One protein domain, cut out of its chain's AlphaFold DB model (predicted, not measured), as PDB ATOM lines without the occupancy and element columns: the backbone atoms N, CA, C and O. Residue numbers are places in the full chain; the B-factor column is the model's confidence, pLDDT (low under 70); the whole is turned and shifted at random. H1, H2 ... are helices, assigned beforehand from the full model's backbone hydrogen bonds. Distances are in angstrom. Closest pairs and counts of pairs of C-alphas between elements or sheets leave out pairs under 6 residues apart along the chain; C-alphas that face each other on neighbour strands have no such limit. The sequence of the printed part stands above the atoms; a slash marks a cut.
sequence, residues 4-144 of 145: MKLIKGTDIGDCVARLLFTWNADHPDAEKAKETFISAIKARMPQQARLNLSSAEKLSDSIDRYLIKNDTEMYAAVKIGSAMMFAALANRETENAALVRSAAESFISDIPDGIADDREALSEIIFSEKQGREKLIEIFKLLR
ATOM      1  N   MET A   4     185.498 122.913 121.149       94.25
ATOM      2  CA  MET A   4     186.324 122.072 122.026       94.25
ATOM      3  C   MET A   4     187.298 122.920 122.834       94.25
ATOM      4  O   MET A   4     187.550 122.620 124.003       94.25
ATOM      5  N   LYS A   5     187.806 124.005 122.241       94.69
ATOM      6  CA  LYS A   5     188.600 124.995 122.971       94.69
ATOM      7  C   LYS A   5     187.778 125.668 124.070       94.69
ATOM      8  O   LYS A   5     188.249 125.713 125.203       94.69
ATOM      9  N   LEU A   6     186.552 126.107 123.765       96.00
ATOM     10  CA  LEU A   6     185.651 126.680 124.766       96.00
ATOM     11  C   LEU A   6     185.434 125.700 125.925       96.00
ATOM     12  O   LEU A   6     185.707 126.061 127.060       96.00
ATOM     13  N   ILE A   7     185.053 124.449 125.641       95.62
ATOM     14  CA  ILE A   7     184.836 123.413 126.668       95.62
ATOM     15  C   ILE A   7     186.086 123.233 127.539       95.62
ATOM     16  O   ILE A   7     186.017 123.299 128.767       95.62
ATOM     17  N   LYS A   8     187.251 123.044 126.909       95.75
ATOM     18  CA  LYS A   8     188.504 122.808 127.631       95.75
ATOM     19  C   LYS A   8     188.907 124.012 128.484       95.75
ATOM     20  O   LYS A   8     189.373 123.824 129.606       95.75
ATOM     21  N   GLY A   9     188.767 125.228 127.961       97.06
ATOM     22  CA  GLY A   9     189.059 126.445 128.711       97.06
ATOM     23  C   GLY A   9     188.091 126.623 129.874       97.06
ATOM     24  O   GLY A   9     188.538 126.880 130.989       97.06
ATOM     25  N   THR A  10     186.797 126.369 129.668       97.06
ATOM     26  CA  THR A  10     185.806 126.489 130.742       97.06
ATOM     27  C   THR A  10     186.036 125.489 131.872       97.06
ATOM     28  O   THR A  10     185.900 125.862 133.034       97.06
ATOM     29  N   ASP A  11     186.485 124.266 131.564       96.50
ATOM     30  CA  ASP A  11     186.894 123.274 132.572       96.50
ATOM     31  C   ASP A  11     188.064 123.772 133.437       96.50
ATOM     32  O   ASP A  11     188.093 123.561 134.651       96.50
ATOM     33  N   ILE A  12     189.063 124.407 132.812       97.62
ATOM     34  CA  ILE A  12     190.203 124.989 133.535       97.62
ATOM     35  C   ILE A  12     189.715 126.147 134.407       97.62
ATOM     36  O   ILE A  12     190.094 126.217 135.574       97.62
ATOM     37  N   GLY A  13     188.866 127.020 133.860       97.62
ATOM     38  CA  GLY A  13     188.275 128.148 134.577       97.62
ATOM     39  C   GLY A  13     187.480 127.729 135.812       97.62
ATOM     40  O   GLY A  13     187.697 128.275 136.888       97.62
ATOM     41  N   ASP A  14     186.632 126.702 135.697       96.75
ATOM     42  CA  ASP A  14     185.902 126.136 136.841       96.75
ATOM     43  C   ASP A  14     186.871 125.646 137.933       96.75
ATOM     44  O   ASP A  14     186.706 125.989 139.106       96.75
ATOM     45  N   CYS A  15     187.940 124.933 137.557       97.19
ATOM     46  CA  CYS A  15     188.960 124.490 138.514       97.19
ATOM     47  C   CYS A  15     189.678 125.668 139.193       97.19
ATOM     48  O   CYS A  15     189.925 125.618 140.397       97.19
ATOM     49  N   VAL A  16     190.016 126.723 138.442       97.31
ATOM     50  CA  VAL A  16     190.660 127.934 138.978       97.31
ATOM     51  C   VAL A  16     189.734 128.645 139.963       97.31
ATOM     52  O   VAL A  16     190.148 128.921 141.087       97.31
ATOM     53  N   ALA A  17     188.473 128.872 139.595       95.56
ATOM     54  CA  ALA A  17     187.484 129.504 140.466       95.56
ATOM     55  C   ALA A  17     187.261 128.709 141.763       95.56
ATOM     56  O   ALA A  17     187.260 129.276 142.856       95.56
ATOM     57  N   ARG A  18     187.153 127.378 141.669       94.12
ATOM     58  CA  ARG A  18     187.057 126.504 142.849       94.12
ATOM     59  C   ARG A  18     188.292 126.584 143.732       94.12
ATOM     60  O   ARG A  18     188.153 126.565 144.953       94.12
ATOM     61  N   LEU A  19     189.486 126.683 143.152       95.00
ATOM     62  CA  LEU A  19     190.713 126.854 143.928       95.00
ATOM     63  C   LEU A  19     190.739 128.201 144.640       95.00
ATOM     64  O   LEU A  19     191.037 128.215 145.827       95.00
ATOM     65  N   LEU A  20     190.361 129.296 143.976       91.88
ATOM     66  CA  LEU A  20     190.273 130.618 144.610       91.88
ATOM     67  C   LEU A  20     189.355 130.607 145.844       91.88
ATOM     68  O   LEU A  20     189.651 131.273 146.829       91.88
ATOM     69  N   PHE A  21     188.294 129.796 145.828       84.75
ATOM     70  CA  PHE A  21     187.390 129.646 146.970       84.75
ATOM     71  C   PHE A  21     187.908 128.681 148.052       84.75
ATOM     72  O   PHE A  21     187.755 128.925 149.246       84.75
ATOM     73  N   THR A  22     188.517 127.561 147.653       88.62
ATOM     74  CA  THR A  22     188.857 126.454 148.571       88.62
ATOM     75  C   THR A  22     190.288 126.493 149.108       88.62
ATOM     76  O   THR A  22     190.609 125.738 150.025       88.62
ATOM     77  N   TRP A  23     191.158 127.365 148.583       91.88
ATOM     78  CA  TRP A  23     192.592 127.353 148.903       91.88
ATOM     79  C   TRP A  23     192.889 127.485 150.397       91.88
ATOM     80  O   TRP A  23     193.730 126.762 150.927       91.88
ATOM     81  N   ASN A  24     192.167 128.378 151.073       89.00
ATOM     82  CA  ASN A  24     192.315 128.653 152.502       89.00
ATOM     83  C   ASN A  24     191.125 128.134 153.323       89.00
ATOM     84  O   ASN A  24     190.925 128.574 154.452       89.00
ATOM     85  N   ALA A  25     190.312 127.234 152.762       88.19
ATOM     86  CA  ALA A  25     189.167 126.686 153.472       88.19
ATOM     87  C   ALA A  25     189.627 125.814 154.650       88.19
ATOM     88  O   ALA A  25     190.421 124.886 154.473       88.19
ATOM     89  N   ASP A  26     189.085 126.095 155.833       87.25
ATOM     90  CA  ASP A  26     189.297 125.302 157.044       87.25
ATOM     91  C   ASP A  26     188.313 124.121 157.070       87.25
ATOM     92  O   ASP A  26     187.284 124.138 157.745       87.25
ATOM     93  N   HIS A  27     188.573 123.122 156.218       88.00
ATOM     94  CA  HIS A  27     187.755 121.914 156.106       88.00
ATOM     95  C   HIS A  27     188.645 120.674 155.894       88.00
ATOM     96  O   HIS A  27     189.571 120.739 155.083       88.00
ATOM     97  N   PRO A  28     188.356 119.520 156.531       85.12
ATOM     98  CA  PRO A  28     189.170 118.303 156.406       85.12
ATOM     99  C   PRO A  28     189.404 117.832 154.962       85.12
ATOM    100  O   PRO A  28     190.476 117.333 154.630       85.12
ATOM    101  N   ASP A  29     188.418 118.036 154.086       88.38
ATOM    102  CA  ASP A  29     188.503 117.656 152.669       88.38
ATOM    103  C   ASP A  29     189.144 118.723 151.760       88.38
ATOM    104  O   ASP A  29     189.321 118.483 150.562       88.38
ATOM    105  N   ALA A  30     189.493 119.902 152.290       88.62
ATOM    106  CA  ALA A  30     189.973 121.023 151.482       88.62
ATOM    107  C   ALA A  30     191.295 120.706 150.771       88.62
ATOM    108  O   ALA A  30     191.446 121.029 149.595       88.62
ATOM    109  N   GLU A  31     192.244 120.041 151.438       89.62
ATOM    110  CA  GLU A  31     193.528 119.667 150.819       89.62
ATOM    111  C   GLU A  31     193.345 118.697 149.652       89.62
ATOM    112  O   GLU A  31     193.863 118.914 148.556       89.62
ATOM    113  N   LYS A  32     192.512 117.670 149.832       91.44
ATOM    114  CA  LYS A  32     192.217 116.708 148.767       91.44
ATOM    115  C   LYS A  32     191.523 117.375 147.575       91.44
ATOM    116  O   LYS A  32     191.817 117.056 146.419       91.44
ATOM    117  N   ALA A  33     190.607 118.307 147.841       91.38
ATOM    118  CA  ALA A  33     189.962 119.096 146.799       91.38
ATOM    119  C   ALA A  33     190.989 119.959 146.041       91.38
ATOM    120  O   ALA A  33     191.027 119.913 144.809       91.38
ATOM    121  N   LYS A  34     191.883 120.658 146.759       93.69
ATOM    122  CA  LYS A  34     192.979 121.447 146.171       93.69
ATOM    123  C   LYS A  34     193.853 120.604 145.244       93.69
ATOM    124  O   LYS A  34     194.044 120.968 144.083       93.69
ATOM    125  N   GLU A  35     194.340 119.456 145.710       93.50
ATOM    126  CA  GLU A  35     195.174 118.550 144.909       93.50
ATOM    127  C   GLU A  35     194.464 118.073 143.637       93.50
ATOM    128  O   GLU A  35     195.072 118.009 142.562       93.50
ATOM    129  N   THR A  36     193.165 117.784 143.743       95.19
ATOM    130  CA  THR A  36     192.334 117.342 142.618       95.19
ATOM    131  C   THR A  36     192.246 118.427 141.545       95.19
ATOM    132  O   THR A  36     192.535 118.161 140.374       95.19
ATOM    133  N   PHE A  37     191.918 119.665 141.924       96.25
ATOM    134  CA  PHE A  37     191.809 120.772 140.970       96.25
ATOM    135  C   PHE A  37     193.169 121.167 140.380       96.25
ATOM    136  O   PHE A  37     193.274 121.375 139.171       96.25
ATOM    137  N   ILE A  38     194.240 121.180 141.182       95.88
ATOM    138  CA  ILE A  38     195.602 121.436 140.682       95.88
ATOM    139  C   ILE A  38     196.003 120.378 139.648       95.88
ATOM    140  O   ILE A  38     196.560 120.711 138.599       95.88
ATOM    141  N   SER A  39     195.711 119.104 139.913       95.75
ATOM    142  CA  SER A  39     196.006 118.008 138.984       95.75
ATOM    143  C   SER A  39     195.202 118.135 137.688       95.75
ATOM    144  O   SER A  39     195.759 117.978 136.600       95.75
ATOM    145  N   ALA A  40     193.921 118.499 137.785       96.31
ATOM    146  CA  ALA A  40     193.060 118.734 136.631       96.31
ATOM    147  C   ALA A  40     193.559 119.891 135.744       96.31
ATOM    148  O   ALA A  40     193.534 119.765 134.514       96.31
ATOM    149  N   ILE A  41     194.056 120.977 136.345       96.75
ATOM    150  CA  ILE A  41     194.665 122.108 135.627       96.75
ATOM    151  C   ILE A  41     195.967 121.670 134.953       96.75
ATOM    152  O   ILE A  41     196.141 121.881 133.752       96.75
ATOM    153  N   LYS A  42     196.871 121.008 135.689       95.19
ATOM    154  CA  LYS A  42     198.155 120.523 135.152       95.19
ATOM    155  C   LYS A  42     197.982 119.577 133.965       95.19
ATOM    156  O   LYS A  42     198.774 119.637 133.036       95.19
ATOM    157  N   ALA A  43     196.950 118.735 133.971       95.06
ATOM    158  CA  ALA A  43     196.664 117.826 132.862       95.06
ATOM    159  C   ALA A  43     196.233 118.554 131.574       95.06
ATOM    160  O   ALA A  43     196.353 118.006 130.480       95.06
ATOM    161  N   ARG A  44     195.714 119.783 131.690       94.50
ATOM    162  CA  ARG A  44     195.186 120.567 130.562       94.50
ATOM    163  C   ARG A  44     196.134 121.676 130.105       94.50
ATOM    164  O   ARG A  44     196.031 122.096 128.946       94.50
ATOM    165  N   MET A  45     197.036 122.114 130.984       95.19
ATOM    166  CA  MET A  45     198.033 123.152 130.732       95.19
ATOM    167  C   MET A  45     199.381 122.559 130.295       95.19
ATOM    168  O   MET A  45     199.832 121.559 130.850       95.19
ATOM    169  N   PRO A  46     200.068 123.177 129.324       92.00
ATOM    170  CA  PRO A  46     201.388 122.730 128.898       92.00
ATOM    171  C   PRO A  46     202.441 122.980 129.987       92.00
ATOM    172  O   PRO A  46     202.381 123.972 130.716       92.00
ATOM    173  N   GLN A  47     203.462 122.119 130.068       89.81
ATOM    174  CA  GLN A  47     204.530 122.237 131.076       89.81
ATOM    175  C   GLN A  47     205.279 123.581 130.997       89.81
ATOM    176  O   GLN A  47     205.725 124.115 132.014       89.81
ATOM    177  N   GLN A  48     205.370 124.171 129.801       91.94
ATOM    178  CA  GLN A  48     205.986 125.477 129.555       91.94
ATOM    179  C   GLN A  48     205.252 126.636 130.253       91.94
ATOM    180  O   GLN A  48     205.846 127.703 130.402       91.94
ATOM    181  N   ALA A  49     204.012 126.433 130.716       92.75
ATOM    182  CA  ALA A  49     203.265 127.432 131.478       92.75
ATOM    183  C   ALA A  49     203.890 127.747 132.846       92.75
ATOM    184  O   ALA A  49     203.605 128.803 133.400       92.75
ATOM    185  N   ARG A  50     204.770 126.873 133.377       93.56
ATOM    186  CA  ARG A  50     205.502 127.086 134.645       93.56
ATOM    187  C   ARG A  50     204.579 127.557 135.780       93.56
ATOM    188  O   ARG A  50     204.810 128.596 136.397       93.56
ATOM    189  N   LEU A  51     203.522 126.780 136.022       96.38
ATOM    190  CA  LEU A  51     202.466 127.117 136.977       96.38
ATOM    191  C   LEU A  51     203.020 127.350 138.390       96.38
ATOM    192  O   LEU A  51     203.780 126.525 138.905       96.38
ATOM    193  N   ASN A  52     202.616 128.451 139.028       96.69
ATOM    194  CA  ASN A  52     203.035 128.789 140.388       96.69
ATOM    195  C   ASN A  52     201.998 128.301 141.405       96.69
ATOM    196  O   ASN A  52     200.904 128.836 141.472       96.69
ATOM    197  N   LEU A  53     202.359 127.309 142.220       95.19
ATOM    198  CA  LEU A  53     201.438 126.646 143.153       95.19
ATOM    199  C   LEU A  53     201.502 127.199 144.584       95.19
ATOM    200  O   LEU A  53     201.037 126.540 145.505       95.19
ATOM    201  N   SER A  54     202.126 128.362 144.800       94.44
ATOM    202  CA  SER A  54     202.272 128.921 146.156       94.44
ATOM    203  C   SER A  54     201.012 129.606 146.693       94.44
ATOM    204  O   SER A  54     200.891 129.761 147.904       94.44
ATOM    205  N   SER A  55     200.082 130.003 145.823       95.75
ATOM    206  CA  SER A  55     198.724 130.424 146.184       95.75
ATOM    207  C   SER A  55     197.773 130.228 144.998       95.75
ATOM    208  O   SER A  55     198.237 130.040 143.867       95.75
ATOM    209  N   ALA A  56     196.459 130.296 145.234       94.62
ATOM    210  CA  ALA A  56     195.469 130.229 144.159       94.62
ATOM    211  C   ALA A  56     195.604 131.407 143.183       94.62
ATOM    212  O   ALA A  56     195.545 131.208 141.971       94.62
ATOM    213  N   GLU A  57     195.865 132.613 143.692       95.31
ATOM    214  CA  GLU A  57     196.058 133.818 142.881       95.31
ATOM    215  C   GLU A  57     197.300 133.676 142.004       95.31
ATOM    216  O   GLU A  57     197.232 133.855 140.794       95.31
ATOM    217  N   LYS A  58     198.430 133.238 142.575       97.06
ATOM    218  CA  LYS A  58     199.665 133.039 141.804       97.06
ATOM    219  C   LYS A  58     199.529 131.941 140.749       97.06
ATOM    220  O   LYS A  58     200.175 132.031 139.698       97.06
ATOM    221  N   LEU A  59     198.714 130.918 141.011       96.94
ATOM    222  CA  LEU A  59     198.367 129.905 140.020       96.94
ATOM    223  C   LEU A  59     197.547 130.532 138.891       96.94
ATOM    224  O   LEU A  59     197.948 130.398 137.733       96.94
ATOM    225  N   SER A  60     196.477 131.259 139.219       96.69
ATOM    226  CA  SER A  60     195.657 131.994 138.247       96.69
ATOM    227  C   SER A  60     196.518 132.927 137.388       96.69
ATOM    228  O   SER A  60     196.536 132.796 136.168       96.69
ATOM    229  N   ASP A  61     197.368 133.748 138.006       96.75
ATOM    230  CA  ASP A  61     198.277 134.673 137.319       96.75
ATOM    231  C   ASP A  61     199.264 133.965 136.383       96.75
ATOM    232  O   ASP A  61     199.718 134.520 135.378       96.75
ATOM    233  N   SER A  62     199.702 132.752 136.734       97.56
ATOM    234  CA  SER A  62     200.594 131.969 135.873       97.56
ATOM    235  C   SER A  62     199.868 131.412 134.646       97.56
ATOM    236  O   SER A  62     200.443 131.405 133.556       97.56
ATOM    237  N   ILE A  63     198.602 131.013 134.805       97.81
ATOM    238  CA  ILE A  63     197.734 130.584 133.703       97.81
ATOM    239  C   ILE A  63     197.452 131.775 132.789       97.81
ATOM    240  O   ILE A  63     197.707 131.682 131.589       97.81
ATOM    241  N   ASP A  64     197.023 132.901 133.356       97.06
ATOM    242  CA  ASP A  64     196.668 134.114 132.619       97.06
ATOM    243  C   ASP A  64     197.846 134.623 131.790       97.06
ATOM    244  O   ASP A  64     197.745 134.755 130.569       97.06
ATOM    245  N   ARG A  65     199.019 134.803 132.413       96.88
ATOM    246  CA  ARG A  65     200.230 135.245 131.700       96.88
ATOM    247  C   ARG A  65     200.629 134.307 130.568       96.88
ATOM    248  O   ARG A  65     201.146 134.768 129.549       96.88
ATOM    249  N   TYR A  66     200.437 133.001 130.742       97.81
ATOM    250  CA  TYR A  66     200.730 132.047 129.683       97.81
ATOM    251  C   TYR A  66     199.703 132.143 128.552       97.81
ATOM    252  O   TYR A  66     200.094 132.267 127.392       97.81
ATOM    253  N   LEU A  67     198.406 132.098 128.856       97.31
ATOM    254  CA  LEU A  67     197.367 132.031 127.833       97.31
ATOM    255  C   LEU A  67     197.227 133.347 127.066       97.31
ATOM    256  O   LEU A  67     197.182 133.300 125.843       97.31
ATOM    257  N   ILE A  68     197.302 134.509 127.723       95.12
ATOM    258  CA  ILE A  68     197.288 135.816 127.036       95.12
ATOM    259  C   ILE A  68     198.373 135.884 125.953       95.12
ATOM    260  O   ILE A  68     198.153 136.425 124.873       95.12
ATOM    261  N   LYS A  69     199.553 135.313 126.221       95.88
ATOM    262  CA  LYS A  69     200.680 135.341 125.284       95.88
ATOM    263  C   LYS A  69     200.567 134.312 124.153       95.88
ATOM    264  O   LYS A  69     201.129 134.546 123.087       95.88
ATOM    265  N   ASN A  70     199.941 133.161 124.396       96.38
ATOM    266  CA  ASN A  70     200.052 131.998 123.504       96.38
ATOM    267  C   ASN A  70     198.725 131.562 122.865       96.38
ATOM    268  O   ASN A  70     198.751 130.981 121.785       96.38
ATOM    269  N   ASP A  71     197.587 131.798 123.518       95.69
ATOM    270  CA  ASP A  71     196.257 131.408 123.036       95.69
ATOM    271  C   ASP A  71     195.179 132.270 123.721       95.69
ATOM    272  O   ASP A  71     194.630 131.912 124.767       95.69
ATOM    273  N   THR A  72     194.897 133.438 123.138       95.31
ATOM    274  CA  THR A  72     193.942 134.421 123.679       95.31
ATOM    275  C   THR A  72     192.501 133.909 123.691       95.31
ATOM    276  O   THR A  72     191.741 134.252 124.592       95.31
ATOM    277  N   GLU A  73     192.126 133.037 122.752       95.62
ATOM    278  CA  GLU A  73     190.819 132.369 122.776       95.62
ATOM    279  C   GLU A  73     190.711 131.410 123.965       95.62
ATOM    280  O   GLU A  73     189.692 131.370 124.651       95.62
ATOM    281  N   MET A  74     191.772 130.647 124.247       96.94
ATOM    282  CA  MET A  74     191.800 129.755 125.406       96.94
ATOM    283  C   MET A  74     191.791 130.546 126.716       96.94
ATOM    284  O   MET A  74     191.116 130.148 127.660       96.94
ATOM    285  N   TYR A  75     192.495 131.680 126.767       97.69
ATOM    286  CA  TYR A  75     192.411 132.623 127.881       97.69
ATOM    287  C   TYR A  75     190.965 133.085 128.118       97.69
ATOM    288  O   TYR A  75     190.452 132.939 129.227       97.69
ATOM    289  N   ALA A  76     190.276 133.550 127.072       97.12
ATOM    290  CA  ALA A  76     188.877 133.956 127.168       97.12
ATOM    291  C   ALA A  76     187.980 132.812 127.668       97.12
ATOM    292  O   ALA A  76     187.168 133.011 128.567       97.12
ATOM    293  N   ALA A  77     188.173 131.589 127.167       97.56
ATOM    294  CA  ALA A  77     187.435 130.417 127.632       97.56
ATOM    295  C   ALA A  77     187.673 130.099 129.125       97.56
ATOM    296  O   ALA A  77     186.734 129.722 129.828       97.56
ATOM    297  N   VAL A  78     188.895 130.288 129.640       98.12
ATOM    298  CA  VAL A  78     189.203 130.157 131.080       98.12
ATOM    299  C   VAL A  78     188.472 131.210 131.907       98.12
ATOM    300  O   VAL A  78     187.898 130.891 132.954       98.12
ATOM    301  N   LYS A  79     188.442 132.455 131.434       97.88
ATOM    302  CA  LYS A  79     187.718 133.542 132.098       97.88
ATOM    303  C   LYS A  79     186.210 133.288 132.114       97.88
ATOM    304  O   LYS A  79     185.595 133.385 133.173       97.88
ATOM    305  N   ILE A  80     185.647 132.817 131.002       97.38
ATOM    306  CA  ILE A  80     184.247 132.378 130.916       97.38
ATOM    307  C   ILE A  80     183.956 131.256 131.919       97.38
ATOM    308  O   ILE A  80     182.982 131.343 132.660       97.38
ATOM    309  N   GLY A  81     184.795 130.217 131.994       97.19
ATOM    310  CA  GLY A  81     184.591 129.114 132.942       97.19
ATOM    311  C   GLY A  81     184.619 129.564 134.398       97.19
ATOM    312  O   GLY A  81     183.790 129.138 135.202       97.19
ATOM    313  N   SER A  82     185.536 130.478 134.716       97.25
ATOM    314  CA  SER A  82     185.639 131.071 136.048       97.25
ATOM    315  C   SER A  82     184.373 131.865 136.381       97.25
ATOM    316  O   SER A  82     183.739 131.619 137.407       97.25
ATOM    317  N   ALA A  83     183.942 132.744 135.468       96.50
ATOM    318  CA  ALA A  83     182.714 133.520 135.603       96.50
ATOM    319  C   ALA A  83     181.476 132.628 135.766       96.50
ATOM    320  O   ALA A  83     180.646 132.890 136.632       96.50
ATOM    321  N   MET A  84     181.369 131.538 135.001       95.81
ATOM    322  CA  MET A  84     180.268 130.574 135.104       95.81
ATOM    323  C   MET A  84     180.202 129.901 136.478       95.81
ATOM    324  O   MET A  84     179.107 129.740 137.020       95.81
ATOM    325  N   MET A  85     181.345 129.524 137.055       94.69
ATOM    326  CA  MET A  85     181.384 128.930 138.393       94.69
ATOM    327  C   MET A  85     180.960 129.942 139.468       94.69
ATOM    328  O   MET A  85     180.139 129.618 140.328       94.69
ATOM    329  N   PHE A  86     181.453 131.183 139.397       93.12
ATOM    330  CA  PHE A  86     181.038 132.237 140.326       93.12
ATOM    331  C   PHE A  86     179.562 132.619 140.146       93.12
ATOM    332  O   PHE A  86     178.847 132.743 141.134       93.12
ATOM    333  N   ALA A  87     179.048 132.698 138.920       93.00
ATOM    334  CA  ALA A  87     177.626 132.937 138.668       93.00
ATOM    335  C   ALA A  87     176.741 131.825 139.255       93.00
ATOM    336  O   ALA A  87     175.728 132.101 139.895       93.00
ATOM    337  N   ALA A  88     177.156 130.560 139.118       91.62
ATOM    338  CA  ALA A  88     176.455 129.436 139.733       91.62
ATOM    339  C   ALA A  88     176.451 129.510 141.269       91.62
ATOM    340  O   ALA A  88     175.483 129.072 141.894       91.62
ATOM    341  N   LEU A  89     177.509 130.054 141.879       89.38
ATOM    342  CA  LEU A  89     177.572 130.294 143.319       89.38
ATOM    343  C   LEU A  89     176.671 131.468 143.732       89.38
ATOM    344  O   LEU A  89     175.918 131.338 144.693       89.38
ATOM    345  N   ALA A  90     176.680 132.571 142.978       89.19
ATOM    346  CA  ALA A  90     175.851 133.748 143.244       89.19
ATOM    347  C   ALA A  90     174.349 133.425 143.209       89.19
ATOM    348  O   ALA A  90     173.589 133.961 144.007       89.19
ATOM    349  N   ASN A  91     173.928 132.507 142.334       86.88
ATOM    350  CA  ASN A  91     172.532 132.064 142.259       86.88
ATOM    351  C   ASN A  91     172.123 131.138 143.424       86.88
ATOM    352  O   ASN A  91     170.939 130.857 143.594       86.88
ATOM    353  N   ARG A  92     173.080 130.631 144.214       85.19
ATOM    354  CA  ARG A  92     172.832 129.726 145.351       85.19
ATOM    355  C   ARG A  92     172.998 130.409 146.706       85.19
ATOM    356  O   ARG A  92     172.274 130.069 147.636       85.19
ATOM    357  N   GLU A  93     173.953 131.324 146.830       75.56
ATOM    358  CA  GLU A  93     174.262 132.019 148.080       75.56
ATOM    359  C   GLU A  93     173.515 133.344 148.182       75.56
ATOM    360  O   GLU A  93     173.696 134.219 147.345       75.56
ATOM    361  N   THR A  94     172.721 133.535 149.234       68.94
ATOM    362  CA  THR A  94     171.938 134.766 149.421       68.94
ATOM    363  C   THR A  94     172.716 135.884 150.114       68.94
ATOM    364  O   THR A  94     172.482 137.052 149.818       68.94
ATOM    365  N   GLU A  95     173.652 135.558 151.012       80.44
ATOM    366  CA  GLU A  95     174.348 136.564 151.834       80.44
ATOM    367  C   GLU A  95     175.472 137.288 151.082       80.44
ATOM    368  O   GLU A  95     175.684 138.479 151.298       80.44
ATOM    369  N   ASN A  96     176.144 136.612 150.145       84.94
ATOM    370  CA  ASN A  96     177.278 137.169 149.396       84.94
ATOM    371  C   ASN A  96     177.031 137.281 147.884       84.94
ATOM    372  O   ASN A  96     177.970 137.562 147.135       84.94
ATOM    373  N   ALA A  97     175.784 137.111 147.424       88.69
ATOM    374  CA  ALA A  97     175.419 137.110 146.002       88.69
ATOM    375  C   ALA A  97     176.029 138.282 145.221       88.69
ATOM    376  O   ALA A  97     176.590 138.082 144.148       88.69
ATOM    377  N   ALA A  98     175.959 139.501 145.767       90.88
ATOM    378  CA  ALA A  98     176.461 140.704 145.105       90.88
ATOM    379  C   ALA A  98     177.991 140.695 144.935       90.88
ATOM    380  O   ALA A  98     178.496 141.046 143.870       90.88
ATOM    381  N   LEU A  99     178.728 140.256 145.959       90.69
ATOM    382  CA  LEU A  99     180.187 140.157 145.903       90.69
ATOM    383  C   LEU A  99     180.623 139.072 144.912       90.69
ATOM    384  O   LEU A  99     181.498 139.294 144.080       90.69
ATOM    385  N   VAL A 100     179.975 137.909 144.976       91.19
ATOM    386  CA  VAL A 100     180.241 136.773 144.085       91.19
ATOM    387  C   VAL A 100     179.898 137.130 142.633       91.19
ATOM    388  O   VAL A 100     180.643 136.789 141.716       91.19
ATOM    389  N   ARG A 101     178.810 137.880 142.421       93.31
ATOM    390  CA  ARG A 101     178.433 138.429 141.116       93.31
ATOM    391  C   ARG A 101     179.488 139.394 140.584       93.31
ATOM    392  O   ARG A 101     179.918 139.234 139.448       93.31
ATOM    393  N   SER A 102     179.958 140.323 141.414       93.75
ATOM    394  CA  SER A 102     181.033 141.246 141.039       93.75
ATOM    395  C   SER A 102     182.327 140.504 140.672       93.75
ATOM    396  O   SER A 102     182.985 140.862 139.698       93.75
ATOM    397  N   ALA A 103     182.659 139.417 141.378       92.88
ATOM    398  CA  ALA A 103     183.794 138.569 141.020       92.88
ATOM    399  C   ALA A 103     183.609 137.904 139.644       92.88
ATOM    400  O   ALA A 103     184.523 137.942 138.822       92.88
ATOM    401  N   ALA A 104     182.426 137.347 139.352       94.94
ATOM    402  CA  ALA A 104     182.115 136.797 138.029       94.94
ATOM    403  C   ALA A 104     182.219 137.858 136.918       94.94
ATOM    404  O   ALA A 104     182.818 137.601 135.875       94.94
ATOM    405  N   GLU A 105     181.695 139.062 137.152       95.81
ATOM    406  CA  GLU A 105     181.768 140.190 136.215       95.81
ATOM    407  C   GLU A 105     183.211 140.672 135.990       95.81
ATOM    408  O   GLU A 105     183.568 141.044 134.869       95.81
ATOM    409  N   SER A 106     184.077 140.590 137.007       95.50
ATOM    410  CA  SER A 106     185.513 140.853 136.852       95.50
ATOM    411  C   SER A 106     186.158 139.881 135.863       95.50
ATOM    412  O   SER A 106     186.914 140.310 134.997       95.50
ATOM    413  N   PHE A 107     185.828 138.585 135.925       96.25
ATOM    414  CA  PHE A 107     186.338 137.616 134.948       96.25
ATOM    415  C   PHE A 107     185.825 137.895 133.531       96.25
ATOM    416  O   PHE A 107     186.577 137.737 132.576       96.25
ATOM    417  N   ILE A 108     184.572 138.326 133.375       96.38
ATOM    418  CA  ILE A 108     184.029 138.720 132.062       96.38
ATOM    419  C   ILE A 108     184.770 139.952 131.523       96.38
ATOM    420  O   ILE A 108     185.101 140.015 130.340       96.38
ATOM    421  N   SER A 109     185.076 140.912 132.397       95.31
ATOM    422  CA  SER A 109     185.792 142.143 132.040       95.31
ATOM    423  C   SER A 109     187.240 141.879 131.611       95.31
ATOM    424  O   SER A 109     187.748 142.571 130.733       95.31
ATOM    425  N   ASP A 110     187.875 140.847 132.169       95.50
ATOM    426  CA  ASP A 110     189.228 140.407 131.808       95.50
ATOM    427  C   ASP A 110     189.337 139.813 130.392       95.50
ATOM    428  O   ASP A 110     190.453 139.615 129.898       95.50
ATOM    429  N   ILE A 111     188.213 139.471 129.746       95.19
ATOM    430  CA  ILE A 111     188.210 138.914 128.388       95.19
ATOM    431  C   ILE A 111     188.691 139.996 127.405       95.19
ATOM    432  O   ILE A 111     188.160 141.111 127.444       95.19
ATOM    433  N   PRO A 112     189.662 139.698 126.515       92.12
ATOM    434  CA  PRO A 112     190.184 140.680 125.572       92.12
ATOM    435  C   PRO A 112     189.099 141.220 124.636       92.12
ATOM    436  O   PRO A 112     188.270 140.455 124.133       92.12
ATOM    437  N   ASP A 113     189.163 142.526 124.361       86.50
ATOM    438  CA  ASP A 113     188.357 143.159 123.313       86.50
ATOM    439  C   ASP A 113     188.623 142.457 121.963       86.50
ATOM    440  O   ASP A 113     189.766 142.100 121.658       86.50
ATOM    441  N   GLY A 114     187.578 142.212 121.167       84.50
ATOM    442  CA  GLY A 114     187.648 141.454 119.913       84.50
ATOM    443  C   GLY A 114     187.430 139.941 120.044       84.50
ATOM    444  O   GLY A 114     187.478 139.238 119.034       84.50
ATOM    445  N   ILE A 115     187.210 139.414 121.258       88.75
ATOM    446  CA  ILE A 115     186.721 138.035 121.466       88.75
ATOM    447  C   ILE A 115     185.264 138.025 121.922       88.75
ATOM    448  O   ILE A 115     184.481 137.215 121.434       88.75
ATOM    449  N   ALA A 116     184.915 138.885 122.878       86.88
ATOM    450  CA  ALA A 116     183.566 139.011 123.416       86.88
ATOM    451  C   ALA A 116     183.178 140.491 123.454       86.88
ATOM    452  O   ALA A 116     183.280 141.142 124.495       86.88
ATOM    453  N   ASP A 117     182.781 141.021 122.298       84.25
ATOM    454  CA  ASP A 117     182.453 142.444 122.155       84.25
ATOM    455  C   ASP A 117     181.145 142.796 122.878       84.25
ATOM    456  O   ASP A 117     181.041 143.848 123.510       84.25
ATOM    457  N   ASP A 118     180.179 141.875 122.873       92.00
ATOM    458  CA  ASP A 118     178.942 141.996 123.642       92.00
ATOM    459  C   ASP A 118     179.085 141.353 125.033       92.00
ATOM    460  O   ASP A 118     178.661 140.223 125.303       92.00
ATOM    461  N   ARG A 119     179.748 142.087 125.935       92.00
ATOM    462  CA  ARG A 119     179.940 141.666 127.334       92.00
ATOM    463  C   ARG A 119     178.627 141.594 128.114       92.00
ATOM    464  O   ARG A 119     178.537 140.808 129.057       92.00
ATOM    465  N   GLU A 120     177.635 142.398 127.741       93.50
ATOM    466  CA  GLU A 120     176.326 142.409 128.394       93.50
ATOM    467  C   GLU A 120     175.569 141.122 128.065       93.50
ATOM    468  O   GLU A 120     175.222 140.381 128.985       93.50
ATOM    469  N   ALA A 121     175.453 140.763 126.782       94.75
ATOM    470  CA  ALA A 121     174.853 139.497 126.365       94.75
ATOM    471  C   ALA A 121     175.609 138.290 126.935       94.75
ATOM    472  O   ALA A 121     174.995 137.321 127.388       94.75
ATOM    473  N   LEU A 122     176.946 138.338 126.972       95.25
ATOM    474  CA  LEU A 122     177.735 137.271 127.590       95.25
ATOM    475  C   LEU A 122     177.405 137.124 129.082       95.25
ATOM    476  O   LEU A 122     177.223 136.004 129.565       95.25
ATOM    477  N   SER A 123     177.305 138.243 129.802       95.19
ATOM    478  CA  SER A 123     176.917 138.265 131.213       95.19
ATOM    479  C   SER A 123     175.514 137.690 131.411       95.19
ATOM    480  O   SER A 123     175.338 136.771 132.211       95.19
ATOM    481  N   GLU A 124     174.527 138.130 130.631       95.62
ATOM    482  CA  GLU A 124     173.158 137.604 130.690       95.62
ATOM    483  C   GLU A 124     173.110 136.085 130.491       95.62
ATOM    484  O   GLU A 124     172.486 135.366 131.281       95.62
ATOM    485  N   ILE A 125     173.828 135.569 129.488       95.94
ATOM    486  CA  ILE A 125     173.911 134.127 129.247       95.94
ATOM    487  C   ILE A 125     174.559 133.425 130.444       95.94
ATOM    488  O   ILE A 125     174.040 132.400 130.893       95.94
ATOM    489  N   ILE A 126     175.654 133.958 130.996       95.62
ATOM    490  CA  ILE A 126     176.368 133.376 132.142       95.62
ATOM    491  C   ILE A 126     175.493 133.327 133.400       95.62
ATOM    492  O   ILE A 126     175.507 132.310 134.100       95.62
ATOM    493  N   PHE A 127     174.701 134.365 133.670       94.12
ATOM    494  CA  PHE A 127     173.825 134.438 134.846       94.12
ATOM    495  C   PHE A 127     172.461 133.770 134.661       94.12
ATOM    496  O   PHE A 127     171.740 133.594 135.644       94.12
ATOM    497  N   SER A 128     172.114 133.349 133.444       93.56
ATOM    498  CA  SER A 128     170.869 132.621 133.187       93.56
ATOM    499  C   SER A 128     170.755 131.326 134.009       93.56
ATOM    500  O   SER A 128     171.755 130.693 134.360       93.56
ATOM    501  N   GLU A 129     169.523 130.869 134.245       86.25
ATOM    502  CA  GLU A 129     169.215 129.622 134.973       86.25
ATOM    503  C   GLU A 129     169.687 128.338 134.255       86.25
ATOM    504  O   GLU A 129     169.625 127.238 134.808       86.25
ATOM    505  N   LYS A 130     170.195 128.447 133.020       86.00
ATOM    506  CA  LYS A 130     170.724 127.302 132.268       86.00
ATOM    507  C   LYS A 130     172.006 126.781 132.913       86.00
ATOM    508  O   LYS A 130     172.788 127.535 133.490       86.00
ATOM    509  N   GLN A 131     172.276 125.483 132.800       80.19
ATOM    510  CA  GLN A 131     173.490 124.880 133.364       80.19
ATOM    511  C   GLN A 131     174.209 123.987 132.353       80.19
ATOM    512  O   GLN A 131     173.613 123.433 131.429       80.19
ATOM    513  N   GLY A 132     175.524 123.850 132.536       82.75
ATOM    514  CA  GLY A 132     176.357 122.947 131.749       82.75
ATOM    515  C   GLY A 132     176.332 123.245 130.247       82.75
ATOM    516  O   GLY A 132     176.655 124.347 129.806       82.75
ATOM    517  N   ARG A 133     175.976 122.233 129.450       86.56
ATOM    518  CA  ARG A 133     176.156 122.229 127.991       86.56
ATOM    519  C   ARG A 133     175.303 123.261 127.253       86.56
ATOM    520  O   ARG A 133     175.774 123.817 126.269       86.56
ATOM    521  N   GLU A 134     174.075 123.511 127.695       91.31
ATOM    522  CA  GLU A 134     173.184 124.472 127.027       91.31
ATOM    523  C   GLU A 134     173.749 125.887 127.101       91.31
ATOM    524  O   GLU A 134     173.865 126.561 126.081       91.31
ATOM    525  N   LYS A 135     174.213 126.281 128.291       93.75
ATOM    526  CA  LYS A 135     174.888 127.562 128.513       93.75
ATOM    527  C   LYS A 135     176.137 127.690 127.635       93.75
ATOM    528  O   LYS A 135     176.310 128.702 126.965       93.75
ATOM    529  N   LEU A 136     176.956 126.637 127.546       93.56
ATOM    530  CA  LEU A 136     178.131 126.625 126.662       93.56
ATOM    531  C   LEU A 136     177.772 126.791 125.177       93.56
ATOM    532  O   LEU A 136     178.503 127.458 124.451       93.56
ATOM    533  N   ILE A 137     176.663 126.206 124.715       94.00
ATOM    534  CA  ILE A 137     176.206 126.349 123.324       94.00
ATOM    535  C   ILE A 137     175.792 127.795 123.029       94.00
ATOM    536  O   ILE A 137     176.055 128.287 121.935       94.00
ATOM    537  N   GLU A 138     175.140 128.471 123.972       95.06
ATOM    538  CA  GLU A 138     174.708 129.865 123.799       95.06
ATOM    539  C   GLU A 138     175.887 130.821 123.776       95.06
ATOM    540  O   GLU A 138     175.994 131.626 122.854       95.06
ATOM    541  N   ILE A 139     176.829 130.644 124.702       95.75
ATOM    542  CA  ILE A 139     178.089 131.387 124.702       95.75
ATOM    543  C   ILE A 139     178.845 131.144 123.392       95.75
ATOM    544  O   ILE A 139     179.312 132.082 122.761       95.75
ATOM    545  N   PHE A 140     178.941 129.894 122.937       94.62
ATOM    546  CA  PHE A 140     179.627 129.588 121.684       94.62
ATOM    547  C   PHE A 140     179.008 130.299 120.476       94.62
ATOM    548  O   PHE A 140     179.746 130.776 119.618       94.62
ATOM    549  N   LYS A 141     177.673 130.360 120.398       93.75
ATOM    550  CA  LYS A 141     176.978 131.093 119.330       93.75
ATOM    551  C   LYS A 141     177.320 132.579 119.381       93.75
ATOM    552  O   LYS A 141     177.706 133.116 118.356       93.75
ATOM    553  N   LEU A 142     177.264 133.179 120.572       93.69
ATOM    554  CA  LEU A 142     177.597 134.588 120.778       93.69
ATOM    555  C   LEU A 142     179.016 134.933 120.296       93.69
ATOM    556  O   LEU A 142     179.218 135.970 119.688       93.69
ATOM    557  N   LEU A 143     179.999 134.064 120.547       90.56
ATOM    558  CA  LEU A 143     181.419 134.335 120.263       90.56
ATOM    559  C   LEU A 143     181.860 134.005 118.826       90.56
ATOM    560  O   LEU A 143     183.058 134.014 118.528       90.56
ATOM    561  N   ARG A 144     180.935 133.591 117.957       84.38
ATOM    562  CA  ARG A 144     181.225 133.237 116.560       84.38
ATOM    563  C   ARG A 144     180.685 134.269 115.571       84.38
ATOM    564  O   ARG A 144     181.154 134.284 114.433       84.38
TER     565      ARG A 144
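Overview. This is residues 4 to 144 of the 145 residues of an uncharacterized protein of Clostridium sp. CAG:138 (UniProt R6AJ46). Two long helices, H1 and H4, cross as an X at the core, with H2 packed along H1 and H5 packed along H4. H3 bridges one open side of the X, from the later part of H1 to the first turns of H4, and on the side of H4 away from H2 and H3 a short helical hairpin, H6 and H7, covers the core. The printed part has 141 residues with seven named helices, H1 to H7 in order along the chain, and no named strand; the class is all helix. It is compact, with a radius of gyration of the C-alphas of 14.5 A and spans of 39 by 38 by 22 A.

Arrangement. H1, residues 4 to 22, and H4, residues 72 to 90, are the hubs, touching four helices each. They touch each other at a steep tilt of 49 degrees, the same way, with the C-alphas of Thr 10 and Gly 81 closest at 3.6 A. H2, residues 30 to 44, forms a hairpin with H1 at a shallow tilt of 24 degrees, closest at the C-alphas of Cys 15 and Phe 37, 5.3 A. H3, residues 56 to 70, touches H1 with residues 56 to 60 alone, the C-alphas of Leu 20 and Ala 56 being closest at 5.2 A. H3 touches H4 with residues 64 to 68 alone, closest at the C-alphas of Leu 67 and Tyr 75, 5.0 A. H5, residues 97 to 109, forms a hairpin with H4 at 8 degrees, a shallow tilt, with the C-alphas of Ala 83 and Ala 104 closest at 4.1 A. H6, residues 119 to 127, touches H4 at a steep tilt of 47 degrees, closest at the C-alphas of Ala 87 and Phe 127, 5.6 A. H7, residues 133 to 142, forms a hairpin with H6 at a shallow tilt of 7 degrees, the C-alphas of Leu 122 and Ile 139 being closest at 6.6 A. H7 only just touches H1, with 3 pairs of C-alphas within 8 A. H2 and H3 are near each other, while H2 and H4 are apart. Every O i to N i+4 pair is within hydrogen-bond range in H1, H4, H5, H6 and H7; in H2 and in H3 it is 10 of 11.

Along the chain. H1 begins at C-alpha 4, (186.324, 122.072, 122.026), and is 27.0 A long. H2 measures 21.6 A and H3 21.2 A. H4 begins at C-alpha 72, (193.942, 134.421, 123.679), and is 26.7 A long. H5 measures 18.1 A, H6 12.1 A and H7 14.4 A, ending at C-alpha 142, (177.597, 134.588, 120.778).

Size, cuts and confidence. The two C-alphas farthest apart, those of Pro 28 and Arg 144, are 43.3 A apart. The printed part has no cut. The link from H2 to H3, 11 residues, is long. The mean pLDDT of the printed part is 93.0, and residue 94 is under 70.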